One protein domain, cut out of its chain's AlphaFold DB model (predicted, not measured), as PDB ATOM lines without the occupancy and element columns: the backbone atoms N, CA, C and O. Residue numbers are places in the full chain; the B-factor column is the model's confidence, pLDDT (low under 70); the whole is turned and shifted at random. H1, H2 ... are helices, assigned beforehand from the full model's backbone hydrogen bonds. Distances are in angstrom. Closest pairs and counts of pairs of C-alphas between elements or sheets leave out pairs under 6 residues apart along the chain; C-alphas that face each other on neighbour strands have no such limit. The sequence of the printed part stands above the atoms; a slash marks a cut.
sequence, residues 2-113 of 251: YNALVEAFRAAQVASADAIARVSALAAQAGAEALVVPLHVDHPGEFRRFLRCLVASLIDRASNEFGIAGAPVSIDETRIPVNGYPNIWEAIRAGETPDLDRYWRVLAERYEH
ATOM      1  N   TYR A   2      12.254  10.766 -36.327       91.56
ATOM      2  CA  TYR A   2      12.502   9.517 -37.045       91.56
ATOM      3  C   TYR A   2      11.259   9.011 -37.780       91.56
ATOM      4  O   TYR A   2      11.370   8.582 -38.924       91.56
ATOM      5  N   ASN A   3      10.069   9.156 -37.190       92.62
ATOM      6  CA  ASN A   3       8.827   8.753 -37.857       92.62
ATOM      7  C   ASN A   3       8.559   9.596 -39.112       92.62
ATOM      8  O   ASN A   3       8.101   9.068 -40.116       92.62
ATOM      9  N   ALA A   4       8.939  10.879 -39.116       93.62
ATOM     10  CA  ALA A   4       8.824  11.720 -40.308       93.62
ATOM     11  C   ALA A   4       9.701  11.213 -41.471       93.62
ATOM     12  O   ALA A   4       9.280  11.278 -42.621       93.62
ATOM     13  N   LEU A   5      10.890  10.662 -41.184       94.12
ATOM     14  CA  LEU A   5      11.735  10.019 -42.200       94.12
ATOM     15  C   LEU A   5      11.108   8.723 -42.724       94.12
ATOM     16  O   LEU A   5      11.189   8.447 -43.917       94.12
ATOM     17  N   VAL A   6      10.472   7.944 -41.844       94.31
ATOM     18  CA  VAL A   6       9.744   6.726 -42.225       94.31
ATOM     19  C   VAL A   6       8.580   7.056 -43.159       94.31
ATOM     20  O   VAL A   6       8.460   6.437 -44.217       94.31
ATOM     21  N   GLU A   7       7.779   8.067 -42.823       94.19
ATOM     22  CA  GLU A   7       6.673   8.525 -43.668       94.19
ATOM     23  C   GLU A   7       7.163   9.103 -45.000       94.19
ATOM     24  O   GLU A   7       6.623   8.770 -46.054       94.19
ATOM     25  N   ALA A   8       8.235   9.902 -44.992       93.94
ATOM     26  CA  ALA A   8       8.826  10.436 -46.219       93.94
ATOM     27  C   ALA A   8       9.337   9.324 -47.150       93.94
ATOM     28  O   ALA A   8       9.132   9.388 -48.362       93.94
ATOM     29  N   PHE A   9       9.959   8.278 -46.596       92.94
ATOM     30  CA  PHE A   9      10.418   7.132 -47.377       92.94
ATOM     31  C   PHE A   9       9.243   6.346 -47.977       92.94
ATOM     32  O   PHE A   9       9.272   6.008 -49.159       92.94
ATOM     33  N   ARG A  10       8.176   6.111 -47.201       91.00
ATOM     34  CA  ARG A  10       6.944   5.479 -47.704       91.00
ATOM     35  C   ARG A  10       6.310   6.294 -48.827       91.00
ATOM     36  O   ARG A  10       5.987   5.739 -49.874       91.00
ATOM     37  N   ALA A  11       6.186   7.606 -48.643       92.62
ATOM     38  CA  ALA A  11       5.659   8.504 -49.665       92.62
ATOM     39  C   ALA A  11       6.501   8.458 -50.953       92.62
ATOM     40  O   ALA A  11       5.945   8.420 -52.050       92.62
ATOM     41  N   ALA A  12       7.831   8.388 -50.834       91.06
ATOM     42  CA  ALA A  12       8.726   8.243 -51.979       91.06
ATOM     43  C   ALA A  12       8.544   6.901 -52.712       91.06
ATOM     44  O   ALA A  12       8.556   6.875 -53.943       91.06
ATOM     45  N   GLN A  13       8.327   5.796 -51.987       90.25
ATOM     46  CA  GLN A  13       8.031   4.497 -52.603       90.25
ATOM     47  C   GLN A  13       6.709   4.522 -53.379       90.25
ATOM     48  O   GLN A  13       6.677   4.063 -54.519       90.25
ATOM     49  N   VAL A  14       5.654   5.113 -52.806       89.62
ATOM     50  CA  VAL A  14       4.355   5.274 -53.483       89.62
ATOM     51  C   VAL A  14       4.503   6.131 -54.742       89.62
ATOM     52  O   VAL A  14       4.105   5.708 -55.823       89.62
ATOM     53  N   ALA A  15       5.160   7.289 -54.639       90.50
ATOM     54  CA  ALA A  15       5.376   8.173 -55.782       90.50
ATOM     55  C   ALA A  15       6.191   7.506 -56.908       90.50
ATOM     56  O   ALA A  15       5.922   7.741 -58.089       90.50
ATOM     57  N   SER A  16       7.171   6.670 -56.548       87.69
ATOM     58  CA  SER A  16       7.962   5.878 -57.495       87.69
ATOM     59  C   SER A  16       7.105   4.825 -58.204       87.69
ATOM     60  O   SER A  16       7.109   4.756 -59.435       87.69
ATOM     61  N   ALA A  17       6.307   4.064 -57.451       85.94
ATOM     62  CA  ALA A  17       5.394   3.069 -58.006       85.94
ATOM     63  C   ALA A  17       4.375   3.707 -58.965       85.94
ATOM     64  O   ALA A  17       4.188   3.221 -60.082       85.94
ATOM     65  N   ASP A  18       3.795   4.849 -58.585       88.69
ATOM     66  CA  ASP A  18       2.865   5.599 -59.430       88.69
ATOM     67  C   ASP A  18       3.533   6.095 -60.721       88.69
ATOM     68  O   ASP A  18       2.922   6.093 -61.791       88.69
ATOM     69  N   ALA A  19       4.794   6.531 -60.649       88.25
ATOM     70  CA  ALA A  19       5.547   6.964 -61.824       88.25
ATOM     71  C   ALA A  19       5.825   5.803 -62.786       88.25
ATOM     72  O   ALA A  19       5.601   5.953 -63.988       88.25
ATOM     73  N   ILE A  20       6.242   4.647 -62.263       85.75
ATOM     74  CA  ILE A  20       6.458   3.432 -63.059       85.75
ATOM     75  C   ILE A  20       5.141   2.994 -63.712       85.75
ATOM     76  O   ILE A  20       5.111   2.745 -64.916       85.75
ATOM     77  N   ALA A  21       4.034   2.981 -62.963       85.81
ATOM     78  CA  ALA A  21       2.716   2.630 -63.490       85.81
ATOM     79  C   ALA A  21       2.273   3.563 -64.631       85.81
ATOM     80  O   ALA A  21       1.772   3.090 -65.652       85.81
ATOM     81  N   ARG A  22       2.507   4.879 -64.505       88.25
ATOM     82  CA  ARG A  22       2.221   5.853 -65.573       88.25
ATOM     83  C   ARG A  22       3.038   5.591 -66.838       88.25
ATOM     84  O   ARG A  22       2.477   5.643 -67.930       88.25
ATOM     85  N   VAL A  23       4.334   5.304 -66.709       87.25
ATOM     86  CA  VAL A  23       5.199   4.992 -67.862       87.25
ATOM     87  C   VAL A  23       4.744   3.706 -68.548       87.25
ATOM     88  O   VAL A  23       4.601   3.690 -69.769       87.25
ATOM     89  N   SER A  24       4.437   2.661 -67.778       85.50
ATOM     90  CA  SER A  24       3.917   1.400 -68.314       85.50
ATOM     91  C   SER A  24       2.591   1.594 -69.059       85.50
ATOM     92  O   SER A  24       2.419   1.057 -70.150       85.50
ATOM     93  N   ALA A  25       1.674   2.408 -68.523       87.00
ATOM     94  CA  ALA A  25       0.406   2.719 -69.184       87.00
ATOM     95  C   ALA A  25       0.600   3.487 -70.505       87.00
ATOM     96  O   ALA A  25      -0.053   3.174 -71.501       87.00
ATOM     97  N   LEU A  26       1.513   4.463 -70.538       88.38
ATOM     98  CA  LEU A  26       1.845   5.207 -71.761       88.38
ATOM     99  C   LEU A  26       2.500   4.311 -72.818       88.38
ATOM    100  O   LEU A  26       2.186   4.421 -74.001       88.38
ATOM    101  N   ALA A  27       3.381   3.401 -72.404       87.06
ATOM    102  CA  ALA A  27       4.004   2.453 -73.317       87.06
ATOM    103  C   ALA A  27       2.988   1.480 -73.928       87.06
ATOM    104  O   ALA A  27       3.067   1.211 -75.126       87.06
ATOM    105  N   ALA A  28       2.010   1.014 -73.143       85.94
ATOM    106  CA  ALA A  28       0.905   0.193 -73.640       85.94
ATOM    107  C   ALA A  28       0.068   0.941 -74.689       85.94
ATOM    108  O   ALA A  28      -0.186   0.427 -75.776       85.94
ATOM    109  N   GLN A  29      -0.279   2.206 -74.423       89.44
ATOM    110  CA  GLN A  29      -1.001   3.052 -75.383       89.44
ATOM    111  C   GLN A  29      -0.220   3.283 -76.685       89.44
ATOM    112  O   GLN A  29      -0.819   3.390 -77.752       89.44
ATOM    113  N   ALA A  30       1.110   3.347 -76.607       89.25
ATOM    114  CA  ALA A  30       1.989   3.532 -77.759       89.25
ATOM    115  C   ALA A  30       2.349   2.222 -78.492       89.25
ATOM    116  O   ALA A  30       3.098   2.270 -79.468       89.25
ATOM    117  N   GLY A  31       1.874   1.057 -78.028       85.38
ATOM    118  CA  GLY A  31       2.273  -0.251 -78.569       85.38
ATOM    119  C   GLY A  31       3.759  -0.581 -78.356       85.38
ATOM    120  O   GLY A  31       4.329  -1.392 -79.082       85.38
ATOM    121  N   ALA A  32       4.401   0.065 -77.380       85.00
ATOM    122  CA  ALA A  32       5.836   0.008 -77.097       85.00
ATOM    123  C   ALA A  32       6.163  -0.829 -75.845       85.00
ATOM    124  O   ALA A  32       7.196  -0.638 -75.207       85.00
ATOM    125  N   GLU A  33       5.287  -1.763 -75.473       76.75
ATOM    126  CA  GLU A  33       5.380  -2.566 -74.244       76.75
ATOM    127  C   GLU A  33       6.700  -3.343 -74.146       76.75
ATOM    128  O   GLU A  33       7.303  -3.410 -73.078       76.75
ATOM    129  N   ALA A  34       7.202  -3.849 -75.278       71.12
ATOM    130  CA  ALA A  34       8.474  -4.567 -75.361       71.12
ATOM    131  C   ALA A  34       9.709  -3.698 -75.040       71.12
ATOM    132  O   ALA A  34      10.789  -4.239 -74.810       71.12
ATOM    133  N   LEU A  35       9.566  -2.365 -75.033       70.00
ATOM    134  CA  LEU A  35      10.627  -1.418 -74.674       70.00
ATOM    135  C   LEU A  35      10.621  -1.058 -73.179       70.00
ATOM    136  O   LEU A  35      11.579  -0.451 -72.700       70.00
ATOM    137  N   VAL A  36       9.576  -1.432 -72.429       70.50
ATOM    138  CA  VAL A  36       9.525  -1.223 -70.977       70.50
ATOM    139  C   VAL A  36      10.203  -2.395 -70.286       70.50
ATOM    140  O   VAL A  36       9.673  -3.503 -70.240       70.50
ATOM    141  N   VAL A  37      11.375  -2.147 -69.707       69.50
ATOM    142  CA  VAL A  37      12.028  -3.116 -68.823       69.50
ATOM    143  C   VAL A  37      11.255  -3.150 -67.500       69.50
ATOM    144  O   VAL A  37      11.183  -2.114 -66.831       69.50
ATOM    145  N   PRO A  38      10.687  -4.298 -67.082       61.62
ATOM    146  CA  PRO A  38      10.017  -4.399 -65.793       61.62
ATOM    147  C   PRO A  38      11.034  -4.165 -64.673       61.62
ATOM    148  O   PRO A  38      11.911  -4.997 -64.432       61.62
ATOM    149  N   LEU A  39      10.930  -3.033 -63.976       66.12
ATOM    150  CA  LEU A  39      11.673  -2.823 -62.739       66.12
ATOM    151  C   LEU A  39      10.951  -3.600 -61.633       66.12
ATOM    152  O   LEU A  39       9.902  -3.179 -61.149       66.12
ATOM    153  N   HIS A  40      11.486  -4.757 -61.246       64.19
ATOM    154  CA  HIS A  40      10.987  -5.465 -60.072       64.19
ATOM    155  C   HIS A  40      11.540  -4.791 -58.813       64.19
ATOM    156  O   HIS A  40      12.674  -5.053 -58.412       64.19
ATOM    157  N   VAL A  41      10.756  -3.890 -58.222       70.50
ATOM    158  CA  VAL A  41      11.108  -3.237 -56.958       70.50
ATOM    159  C   VAL A  41      10.450  -3.998 -55.812       70.50
ATOM    160  O   VAL A  41       9.229  -3.968 -55.653       70.50
ATOM    161  N   ASP A  42      11.257  -4.681 -54.997       78.06
ATOM    162  CA  ASP A  42      10.805  -5.292 -53.741       78.06
ATOM    163  C   ASP A  42      10.628  -4.198 -52.675       78.06
ATOM    164  O   ASP A  42      11.421  -4.059 -51.741       78.06
ATOM    165  N   HIS A  43       9.587  -3.379 -52.839       80.69
ATOM    166  CA  HIS A  43       9.281  -2.285 -51.918       80.69
ATOM    167  C   HIS A  43       9.192  -2.738 -50.446       80.69
ATOM    168  O   HIS A  43       9.745  -2.034 -49.593       80.69
ATOM    169  N   PRO A  44       8.579  -3.896 -50.105       83.94
ATOM    170  CA  PRO A  44       8.593  -4.420 -48.738       83.94
ATOM    171  C   PRO A  44      10.000  -4.753 -48.220       83.94
ATOM    172  O   PRO A  44      10.339  -4.400 -47.085       83.94
ATOM    173  N   GLY A  45      10.834  -5.414 -49.029       86.81
ATOM    174  CA  GLY A  45      12.212  -5.750 -48.665       86.81
ATOM    175  C   GLY A  45      13.096  -4.515 -48.487       86.81
ATOM    176  O   GLY A  45      13.841  -4.413 -47.505       86.81
ATOM    177  N   GLU A  46      12.968  -3.537 -49.381       89.12
ATOM    178  CA  GLU A  46      13.661  -2.251 -49.301       89.12
ATOM    179  C   GLU A  46      13.233  -1.443 -48.079       89.12
ATOM    180  O   GLU A  46      14.089  -0.929 -47.358       89.12
ATOM    181  N   PHE A  47      11.930  -1.383 -47.794       91.12
ATOM    182  CA  PHE A  47      11.410  -0.697 -46.615       91.12
ATOM    183  C   PHE A  47      11.931  -1.338 -45.327       91.12
ATOM    184  O   PHE A  47      12.408  -0.647 -44.424       91.12
ATOM    185  N   ARG A  48      11.945  -2.674 -45.258       93.00
ATOM    186  CA  ARG A  48      12.529  -3.400 -44.125       93.00
ATOM    187  C   ARG A  48      14.023  -3.106 -43.974       93.00
ATOM    188  O   ARG A  48      14.496  -2.907 -42.856       93.00
ATOM    189  N   ARG A  49      14.783  -3.076 -45.073       92.88
ATOM    190  CA  ARG A  49      16.213  -2.725 -45.054       92.88
ATOM    191  C   ARG A  49      16.423  -1.292 -44.570       92.88
ATOM    192  O   ARG A  49      17.275  -1.077 -43.712       92.88
ATOM    193  N   PHE A  50      15.630  -0.350 -45.071       94.31
ATOM    194  CA  PHE A  50      15.640   1.044 -44.643       94.31
ATOM    195  C   PHE A  50      15.391   1.165 -43.136       94.31
ATOM    196  O   PHE A  50      16.217   1.748 -42.436       94.31
ATOM    197  N   LEU A  51      14.330   0.536 -42.615       95.12
ATOM    198  CA  LEU A  51      14.037   0.528 -41.179       95.12
ATOM    199  C   LEU A  51      15.199  -0.040 -40.362       95.12
ATOM    200  O   LEU A  51      15.575   0.543 -39.348       95.12
ATOM    201  N   ARG A  52      15.815  -1.142 -40.808       95.06
ATOM    202  CA  ARG A  52      16.965  -1.730 -40.103       95.06
ATOM    203  C   ARG A  52      18.157  -0.779 -40.037       95.06
ATOM    204  O   ARG A  52      18.763  -0.645 -38.978       95.06
ATOM    205  N   CYS A  53      18.490  -0.127 -41.148       95.06
ATOM    206  CA  CYS A  53      19.575   0.851 -41.200       95.06
ATOM    207  C   CYS A  53      19.273   2.081 -40.335       95.06
ATOM    208  O   CYS A  53      20.158   2.564 -39.626       95.06
ATOM    209  N   LEU A  54      18.029   2.563 -40.359       95.94
ATOM    210  CA  LEU A  54      17.600   3.709 -39.563       95.94
ATOM    211  C   LEU A  54      17.672   3.404 -38.061       95.94
ATOM    212  O   LEU A  54      18.207   4.212 -37.306       95.94
ATOM    213  N   VAL A  55      17.210   2.225 -37.637       95.50
ATOM    214  CA  VAL A  55      17.304   1.778 -36.238       95.50
ATOM    215  C   VAL A  55      18.750   1.585 -35.803       95.50
ATOM    216  O   VAL A  55      19.115   2.063 -34.734       95.50
ATOM    217  N   ALA A  56      19.593   0.959 -36.628       94.50
ATOM    218  CA  ALA A  56      21.016   0.819 -36.318       94.50
ATOM    219  C   ALA A  56      21.689   2.188 -36.124       94.50
ATOM    220  O   ALA A  56      22.430   2.376 -35.166       94.50
ATOM    221  N   SER A  57      21.366   3.164 -36.978       95.12
ATOM    222  CA  SER A  57      21.886   4.535 -36.865       95.12
ATOM    223  C   SER A  57      21.354   5.261 -35.624       95.12
ATOM    224  O   SER A  57      22.070   6.036 -35.001       95.12
ATOM    225  N   LEU A  58      20.093   5.019 -35.250       95.88
ATOM    226  CA  LEU A  58      19.485   5.568 -34.038       95.88
ATOM    227  C   LEU A  58      20.156   5.005 -32.780       95.88
ATOM    228  O   LEU A  58      20.485   5.776 -31.881       95.88
ATOM    229  N   ILE A  59      20.383   3.689 -32.729       95.06
ATOM    230  CA  ILE A  59      21.073   3.025 -31.616       95.06
ATOM    231  C   ILE A  59      22.522   3.501 -31.537       95.06
ATOM    232  O   ILE A  59      22.967   3.854 -30.453       95.06
ATOM    233  N   ASP A  60      23.238   3.577 -32.661       94.50
ATOM    234  CA  ASP A  60      24.609   4.099 -32.699       94.50
ATOM    235  C   ASP A  60      24.668   5.545 -32.187       94.50
ATOM    236  O   ASP A  60      25.487   5.883 -31.332       94.50
ATOM    237  N   ARG A  61      23.725   6.394 -32.609       95.25
ATOM    238  CA  ARG A  61      23.603   7.749 -32.071       95.25
ATOM    239  C   ARG A  61      23.373   7.739 -30.559       95.25
ATOM    240  O   ARG A  61      24.101   8.422 -29.853       95.25
ATOM    241  N   ALA A  62      22.394   6.984 -30.065       94.44
ATOM    242  CA  ALA A  62      22.093   6.895 -28.635       94.44
ATOM    243  C   ALA A  62      23.301   6.387 -27.830       94.44
ATOM    244  O   ALA A  62      23.630   6.919 -26.775       94.44
ATOM    245  N   SER A  63      24.000   5.389 -28.365       94.31
ATOM    246  CA  SER A  63      25.204   4.800 -27.789       94.31
ATOM    247  C   SER A  63      26.317   5.842 -27.623       94.31
ATOM    248  O   SER A  63      26.960   5.907 -26.574       94.31
ATOM    249  N   ASN A  64      26.505   6.716 -28.614       93.75
ATOM    250  CA  ASN A  64      27.462   7.821 -28.542       93.75
ATOM    251  C   ASN A  64      26.978   8.988 -27.658       93.75
ATOM    252  O   ASN A  64      27.776   9.548 -26.912       93.75
ATOM    253  N   GLU A  65      25.695   9.352 -27.733       94.81
ATOM    254  CA  GLU A  65      25.108  10.511 -27.040       94.81
ATOM    255  C   GLU A  65      25.010  10.287 -25.524       94.81
ATOM    256  O   GLU A  65      25.327  11.183 -24.747       94.81
ATOM    257  N   PHE A  66      24.648   9.073 -25.099       93.94
ATOM    258  CA  PHE A  66      24.522   8.715 -23.682       93.94
ATOM    259  C   PHE A  66      25.813   8.142 -23.076       93.94
ATOM    260  O   PHE A  66      25.873   7.896 -21.871       93.94
ATOM    261  N   GLY A  67      26.838   7.887 -23.893       92.00
ATOM    262  CA  GLY A  67      28.136   7.377 -23.454       92.00
ATOM    263  C   GLY A  67      29.092   8.469 -22.967       92.00
ATOM    264  O   GLY A  67      28.696   9.528 -22.483       92.00
ATOM    265  N   ILE A  68      30.394   8.207 -23.100       90.81
ATOM    266  CA  ILE A  68      31.448   9.211 -22.900       90.81
ATOM    267  C   ILE A  68      32.269   9.383 -24.177       90.81
ATOM    268  O   ILE A  68      32.285   8.524 -25.059       90.81
ATOM    269  N   ALA A  69      32.992  10.497 -24.282       86.62
ATOM    270  CA  ALA A  69      33.784  10.819 -25.465       86.62
ATOM    271  C   ALA A  69      34.809   9.714 -25.801       86.62
ATOM    272  O   ALA A  69      35.829   9.545 -25.130       86.62
ATOM    273  N   GLY A  70      34.555   8.987 -26.893       82.44
ATOM    274  CA  GLY A  70      35.402   7.888 -27.361       82.44
ATOM    275  C   GLY A  70      35.142   6.528 -26.701       82.44
ATOM    276  O   GLY A  70      35.831   5.575 -27.054       82.44
ATOM    277  N   ALA A  71      34.164   6.420 -25.797       90.19
ATOM    278  CA  ALA A  71      33.636   5.149 -25.308       90.19
ATOM    279  C   ALA A  71      32.096   5.205 -25.279       90.19
ATOM    280  O   ALA A  71      31.508   5.671 -24.296       90.19
ATOM    281  N   PRO A  72      31.442   4.771 -26.370       91.19
ATOM    282  CA  PRO A  72      29.990   4.740 -26.442       91.19
ATOM    283  C   PRO A  72      29.427   3.689 -25.476       91.19
ATOM    284  O   PRO A  72      30.076   2.682 -25.187       91.19
ATOM    285  N   VAL A  73      28.220   3.922 -24.957       93.88
ATOM    286  CA  VAL A  73      27.574   2.994 -24.024       93.88
ATOM    287  C   VAL A  73      26.964   1.818 -24.779       93.88
ATOM    288  O   VAL A  73      26.204   2.007 -25.727       93.88
ATOM    289  N   SER A  74      27.247   0.585 -24.352       92.12
ATOM    290  CA  SER A  74      26.548  -0.582 -24.906       92.12
ATOM    291  C   SER A  74      25.066  -0.534 -24.527       92.12
ATOM    292  O   SER A  74      24.709  -0.630 -23.350       92.12
ATOM    293  N   ILE A  75      24.218  -0.401 -25.541       92.38
ATOM    294  CA  ILE A  75      22.766  -0.524 -25.436       92.38
ATOM    295  C   ILE A  75      22.416  -1.998 -25.648       92.38
ATOM    296  O   ILE A  75      23.026  -2.659 -26.480       92.38
ATOM    297  N   ASP A  76      21.483  -2.522 -24.852       89.75
ATOM    298  CA  ASP A  76      20.950  -3.876 -25.021       89.75
ATOM    299  C   ASP A  76      19.570  -3.774 -25.672       89.75
ATOM    300  O   ASP A  76      18.529  -3.792 -25.010       89.75
ATOM    301  N   GLU A  77      19.559  -3.608 -26.991       88.06
ATOM    302  CA  GLU A  77      18.333  -3.405 -27.758       88.06
ATOM    303  C   GLU A  77      17.430  -4.645 -27.804       88.06
ATOM    304  O   GLU A  77      16.247  -4.535 -28.131       88.06
ATOM    305  N   THR A  78      17.951  -5.816 -27.425       89.00
ATOM    306  CA  THR A  78      17.193  -7.076 -27.373       89.00
ATOM    307  C   THR A  78      16.203  -7.134 -26.210       89.00
ATOM    308  O   THR A  78      15.307  -7.976 -26.208       89.00
ATOM    309  N   ARG A  79      16.334  -6.218 -25.241       87.62
ATOM    310  CA  ARG A  79      15.519  -6.153 -24.019       87.62
ATOM    311  C   ARG A  79      14.630  -4.915 -23.928       87.62
ATOM    312  O   ARG A  79      14.205  -4.546 -22.831       87.62
ATOM    313  N   ILE A  80      14.395  -4.234 -25.045       89.88
ATOM    314  CA  ILE A  80      13.587  -3.012 -25.081       89.88
ATOM    315  C   ILE A  80      12.336  -3.281 -25.917       89.88
ATOM    316  O   ILE A  80      12.431  -3.286 -27.147       89.88
ATOM    317  N   PRO A  81      11.171  -3.498 -25.279       89.56
ATOM    318  CA  PRO A  81       9.950  -3.847 -25.989       89.56
ATOM    319  C   PRO A  81       9.420  -2.672 -26.813       89.56
ATOM    320  O   PRO A  81       9.475  -1.515 -26.390       89.56
ATOM    321  N   VAL A  82       8.865  -2.975 -27.991       91.31
ATOM    322  CA  VAL A  82       8.307  -1.983 -28.926       91.31
ATOM    323  C   VAL A  82       7.046  -2.536 -29.571       91.31
ATOM    324  O   VAL A  82       7.059  -3.646 -30.086       91.31
ATOM    325  N   ASN A  83       5.960  -1.756 -29.573       84.88
ATOM    326  CA  ASN A  83       4.693  -2.087 -30.247       84.88
ATOM    327  C   ASN A  83       4.154  -3.504 -29.940       84.88
ATOM    328  O   ASN A  83       3.597  -4.159 -30.811       84.88
ATOM    329  N   GLY A  84       4.332  -3.992 -28.706       85.06
ATOM    330  CA  GLY A  84       3.899  -5.335 -28.295       85.06
ATOM    331  C   GLY A  84       4.880  -6.468 -28.630       85.06
ATOM    332  O   GLY A  84       4.622  -7.608 -28.257       85.06
ATOM    333  N   TYR A  85       6.013  -6.166 -29.267       91.44
ATOM    334  CA  TYR A  85       7.092  -7.118 -29.534       91.44
ATOM    335  C   TYR A  85       8.180  -7.055 -28.453       91.44
ATOM    336  O   TYR A  85       8.422  -5.978 -27.896       91.44
ATOM    337  N   PRO A  86       8.887  -8.173 -28.195       91.31
ATOM    338  CA  PRO A  86      10.004  -8.227 -27.248       91.31
ATOM    339  C   PRO A  86      11.119  -7.217 -27.539       91.31
ATOM    340  O   PRO A  86      11.718  -6.681 -26.609       91.31
ATOM    341  N   ASN A  87      11.392  -6.950 -28.820       93.44
ATOM    342  CA  ASN A  87      12.376  -5.965 -29.256       93.44
ATOM    343  C   ASN A  87      12.052  -5.376 -30.636       93.44
ATOM    344  O   ASN A  87      11.221  -5.887 -31.393       93.44
ATOM    345  N   ILE A  88      12.759  -4.296 -30.973       93.81
ATOM    346  CA  ILE A  88      12.582  -3.557 -32.226       93.81
ATOM    347  C   ILE A  88      12.884  -4.396 -33.478       93.81
ATOM    348  O   ILE A  88      12.238  -4.223 -34.513       93.81
ATOM    349  N   TRP A  89      13.831  -5.334 -33.399       94.06
ATOM    350  CA  TRP A  89      14.207  -6.172 -34.538       94.06
ATOM    351  C   TRP A  89      13.134  -7.201 -34.880       94.06
ATOM    352  O   TRP A  89      12.928  -7.506 -36.056       94.06
ATOM    353  N   GLU A  90      12.437  -7.721 -33.872       93.88
ATOM    354  CA  GLU A  90      11.309  -8.630 -34.054       93.88
ATOM    355  C   GLU A  90      10.098  -7.925 -34.658       93.88
ATOM    356  O   GLU A  90       9.518  -8.461 -35.601       93.88
ATOM    357  N   ALA A  91       9.795  -6.697 -34.221       93.44
ATOM    358  CA  ALA A  91       8.757  -5.876 -34.847       93.44
ATOM    359  C   ALA A  91       9.038  -5.680 -36.350       93.44
ATOM    360  O   ALA A  91       8.204  -5.996 -37.199       93.44
ATOM    361  N   ILE A  92      10.263  -5.273 -36.709       93.56
ATOM    362  CA  ILE A  92      10.658  -5.080 -38.117       93.56
ATOM    363  C   ILE A  92      10.594  -6.395 -38.912       93.56
ATOM    364  O   ILE A  92      10.210  -6.410 -40.087       93.56
ATOM    365  N   ARG A  93      10.976  -7.523 -38.297       91.94
ATOM    366  CA  ARG A  93      10.918  -8.845 -38.940       91.94
ATOM    367  C   ARG A  93       9.480  -9.273 -39.220       91.94
ATOM    368  O   ARG A  93       9.235  -9.830 -40.288       91.94
ATOM    369  N   ALA A  94       8.557  -8.973 -38.309       91.06
ATOM    370  CA  ALA A  94       7.128  -9.224 -38.470       91.06
ATOM    371  C   ALA A  94       6.469  -8.334 -39.544       91.06
ATOM    372  O   ALA A  94       5.330  -8.584 -39.919       91.06
ATOM    373  N   GLY A  95       7.189  -7.341 -40.083       89.62
ATOM    374  CA  GLY A  95       6.660  -6.390 -41.064       89.62
ATOM    375  C   GLY A  95       6.006  -5.162 -40.431       89.62
ATOM    376  O   GLY A  95       5.487  -4.314 -41.154       89.62
ATOM    377  N   GLU A  96       6.075  -5.038 -39.107       91.81
ATOM    378  CA  GLU A  96       5.556  -3.882 -38.393       91.81
ATOM    379  C   GLU A  96       6.468  -2.669 -38.537       91.81
ATOM    380  O   GLU A  96       7.688  -2.773 -38.700       91.81
ATOM    381  N   THR A  97       5.861  -1.487 -38.457       91.94
ATOM    382  CA  THR A  97       6.594  -0.217 -38.447       91.94
ATOM    383  C   THR A  97       6.712   0.282 -37.012       91.94
ATOM    384  O   THR A  97       5.718   0.741 -36.447       91.94
ATOM    385  N   PRO A  98       7.894   0.153 -36.383       91.94
ATOM    386  CA  PRO A  98       8.083   0.591 -35.008       91.94
ATOM    387  C   PRO A  98       7.959   2.114 -34.892       91.94
ATOM    388  O   PRO A  98       8.419   2.847 -35.767       91.94
ATOM    389  N   ASP A  99       7.388   2.591 -33.783       92.62
ATOM    390  CA  ASP A  99       7.414   4.016 -33.436       92.62
ATOM    391  C   ASP A  99       8.818   4.383 -32.932       92.62
ATOM    392  O   ASP A  99       9.172   4.155 -31.770       92.62
ATOM    393  N   LEU A 100       9.638   4.931 -33.829       94.19
ATOM    394  CA  LEU A 100      11.041   5.242 -33.570       94.19
ATOM    395  C   LEU A 100      11.216   6.470 -32.673       94.19
ATOM    396  O   LEU A 100      12.174   6.537 -31.905       94.19
ATOM    397  N   ASP A 101      10.285   7.421 -32.724       94.56
ATOM    398  CA  ASP A 101      10.305   8.587 -31.837       94.56
ATOM    399  C   ASP A 101       9.947   8.198 -30.394       94.56
ATOM    400  O   ASP A 101      10.503   8.740 -29.436       94.56
ATOM    401  N   ARG A 102       9.040   7.232 -30.208       93.12
ATOM    402  CA  ARG A 102       8.806   6.618 -28.897       93.12
ATOM    403  C   ARG A 102       9.992   5.780 -28.444       93.12
ATOM    404  O   ARG A 102      10.378   5.889 -27.283       93.12
ATOM    405  N   TYR A 103      10.579   4.987 -29.336       94.50
ATOM    406  CA  TYR A 103      11.753   4.183 -29.012       94.50
ATOM    407  C   TYR A 103      12.928   5.048 -28.534       94.50
ATOM    408  O   TYR A 103      13.525   4.750 -27.504       94.50
ATOM    409  N   TRP A 104      13.193   6.175 -29.207       94.94
ATOM    410  CA  TRP A 104      14.192   7.153 -28.770       94.94
ATOM    411  C   TRP A 104      13.940   7.657 -27.345       94.94
ATOM    412  O   TRP A 104      14.862   7.691 -26.537       94.94
ATOM    413  N   ARG A 105      12.692   8.006 -27.007       94.12
ATOM    414  CA  ARG A 105      12.341   8.462 -25.651       94.12
ATOM    415  C   ARG A 105      12.616   7.399 -24.589       94.12
ATOM    416  O   ARG A 105      13.133   7.741 -23.536       94.12
ATOM    417  N   VAL A 106      12.329   6.131 -24.884       93.56
ATOM    418  CA  VAL A 106      12.634   5.010 -23.977       93.56
ATOM    419  C   VAL A 106      14.144   4.849 -23.787       93.56
ATOM    420  O   VAL A 106      14.600   4.587 -22.676       93.56
ATOM    421  N   LEU A 107      14.937   5.019 -24.852       94.44
ATOM    422  CA  LEU A 107      16.396   5.006 -24.739       94.44
ATOM    423  C   LEU A 107      16.908   6.171 -23.886       94.44
ATOM    424  O   LEU A 107      17.734   5.940 -23.009       94.44
ATOM    425  N   ALA A 108      16.402   7.385 -24.111       94.19
ATOM    426  CA  ALA A 108      16.775   8.561 -23.331       94.19
ATOM    427  C   ALA A 108      16.432   8.376 -21.846       94.19
ATOM    428  O   ALA A 108      17.318   8.439 -21.003       94.19
ATOM    429  N   GLU A 109      15.192   8.005 -21.524       93.31
ATOM    430  CA  GLU A 109      14.759   7.757 -20.141       93.31
ATOM    431  C   GLU A 109      15.642   6.723 -19.429       93.31
ATOM    432  O   GLU A 109      16.000   6.888 -18.262       93.31
ATOM    433  N   ARG A 110      16.044   5.667 -20.145       92.25
ATOM    434  CA  ARG A 110      16.858   4.592 -19.579       92.25
ATOM    435  C   ARG A 110      18.334   4.956 -19.440       92.25
ATOM    436  O   ARG A 110      18.949   4.560 -18.454       92.25
ATOM    437  N   TYR A 111      18.921   5.639 -20.420       93.44
ATOM    438  CA  TYR A 111      20.376   5.779 -20.538       93.44
ATOM    439  C   TYR A 111      20.895   7.207 -20.358       93.44
ATOM    440  O   TYR A 111      22.078   7.358 -20.086       93.44
ATOM    441  N   GLU A 112      20.078   8.253 -20.438       91.75
ATOM    442  CA  GLU A 112      20.558   9.641 -20.335       91.75
ATOM    443  C   GLU A 112      21.212   9.928 -18.973       91.75
ATOM    444  O   GLU A 112      22.282  10.531 -18.902       91.75
ATOM    445  N   HIS A 113      20.628   9.423 -17.883       90.00
ATOM    446  CA  HIS A 113      21.146   9.657 -16.531       90.00
ATOM    447  C   HIS A 113      22.226   8.658 -16.093       90.00
ATOM    448  O   HIS A 113      23.109   9.013 -15.312       90.00
TER     449      HIS A 113
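What this domain is: This is residues 2 to 113 of the 251 residues of an uncharacterized protein of Cupriavidus sp. HMR-1 (UniProt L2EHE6). A long helix, H1, and a shorter one, H4, meet nearly end to end and make the long axis of an elongated model, while H2 folds back beside their junction like a splint, alongside the first part of H1 and alongside H4. The short helix H3 packs on the first half of H2, and H1 runs on past H2 toward one end of the model, where a long loop turns back to H2. The printed part has 112 residues, with four named helices in the order H1, H2, H3, H4 and no named strand; the class is all helix. It is only just loose, close to extended, with a radius of gyration of the C-alphas of 19.4 A. The outline is a rod that spans 65 by 31 by 18 A.

Where its parts are: Begin with the longest helix, H1, residues 2 to 29: find C-alpha 2 at (12.502, 9.517, -37.045), and from there it runs 41.2 A to C-alpha 29 at (-1.001, 3.052, -75.383), with z falling along the way. Next look at H2, residues 43 to 65, which starts with C-alpha 43 at (9.281, -2.285, -51.918) and runs 32.1 A to Glu 65, with z now rising. H4, residues 100 to 111, measures 16.0 A from Leu 100 to Tyr 111 and ends with C-alpha 111 at (20.376, 5.779, -20.538). H3 is the shortest, residues 88 to 93, from Ile 88 to Arg 93, 8.7 A between its first and last C-alphas.

How they stand to each other: Start with H2, the hub, which touches the three other helices. H1 and H2 form a helical hairpin and touch at a shallow tilt of 22 degrees, running opposite ways. Look for the place where they touch at residues 6 to 13 of H1 and 43 to 51 of H2 alone; the closest C-alphas are those of Gln 13 and His 43, 6.9 A apart. Residues 55 to 62 of H2 alone touch H4, and there the closest C-alphas, of Ala 62 and Leu 107, are 7.2 A apart. H2 and H4 run the same way at a shallow tilt of 25 degrees. H1 and H4 touch only at their ends, where the closest C-alphas, of Tyr 2 and Leu 100, are 5.7 A apart; they run opposite ways at a shallow tilt of 23 degrees. H1, H2 and H4 make a bundle, three helices that touch one another at shallow tilts. Now look at residues 48 to 52 of H2, which alone touch H3; the closest C-alphas are those of Arg 48 and Ile 92, 6.5 A apart. H2 and H3 are a second helical hairpin, running opposite ways at a shallow tilt of 13 degrees. H3 is apart from H1, and only just apart from H4, the closest C-alphas being 8.4 A apart. In the backbones of H1, H2, H3 and H4, every O i to N i+4 pair is within hydrogen-bond range.

The domain as a whole: The two C-alphas farthest apart are those of Gly 31 and His 113, 65.6 A, whereas the first and last printed C-alphas, of Tyr 2 and His 113, are 22.3 A apart. The printed part has no cut. Two links are long: the 13 residues 30 to 42 from H1 to H2, and the 22 residues 66 to 87 from H2 to H3. The link from H3 to H4, with 6 residues, is short. The mean pLDDT of the printed part is 89.3; look at residues 37 to 40, in the link from H1 to H2, for the four residues under 70.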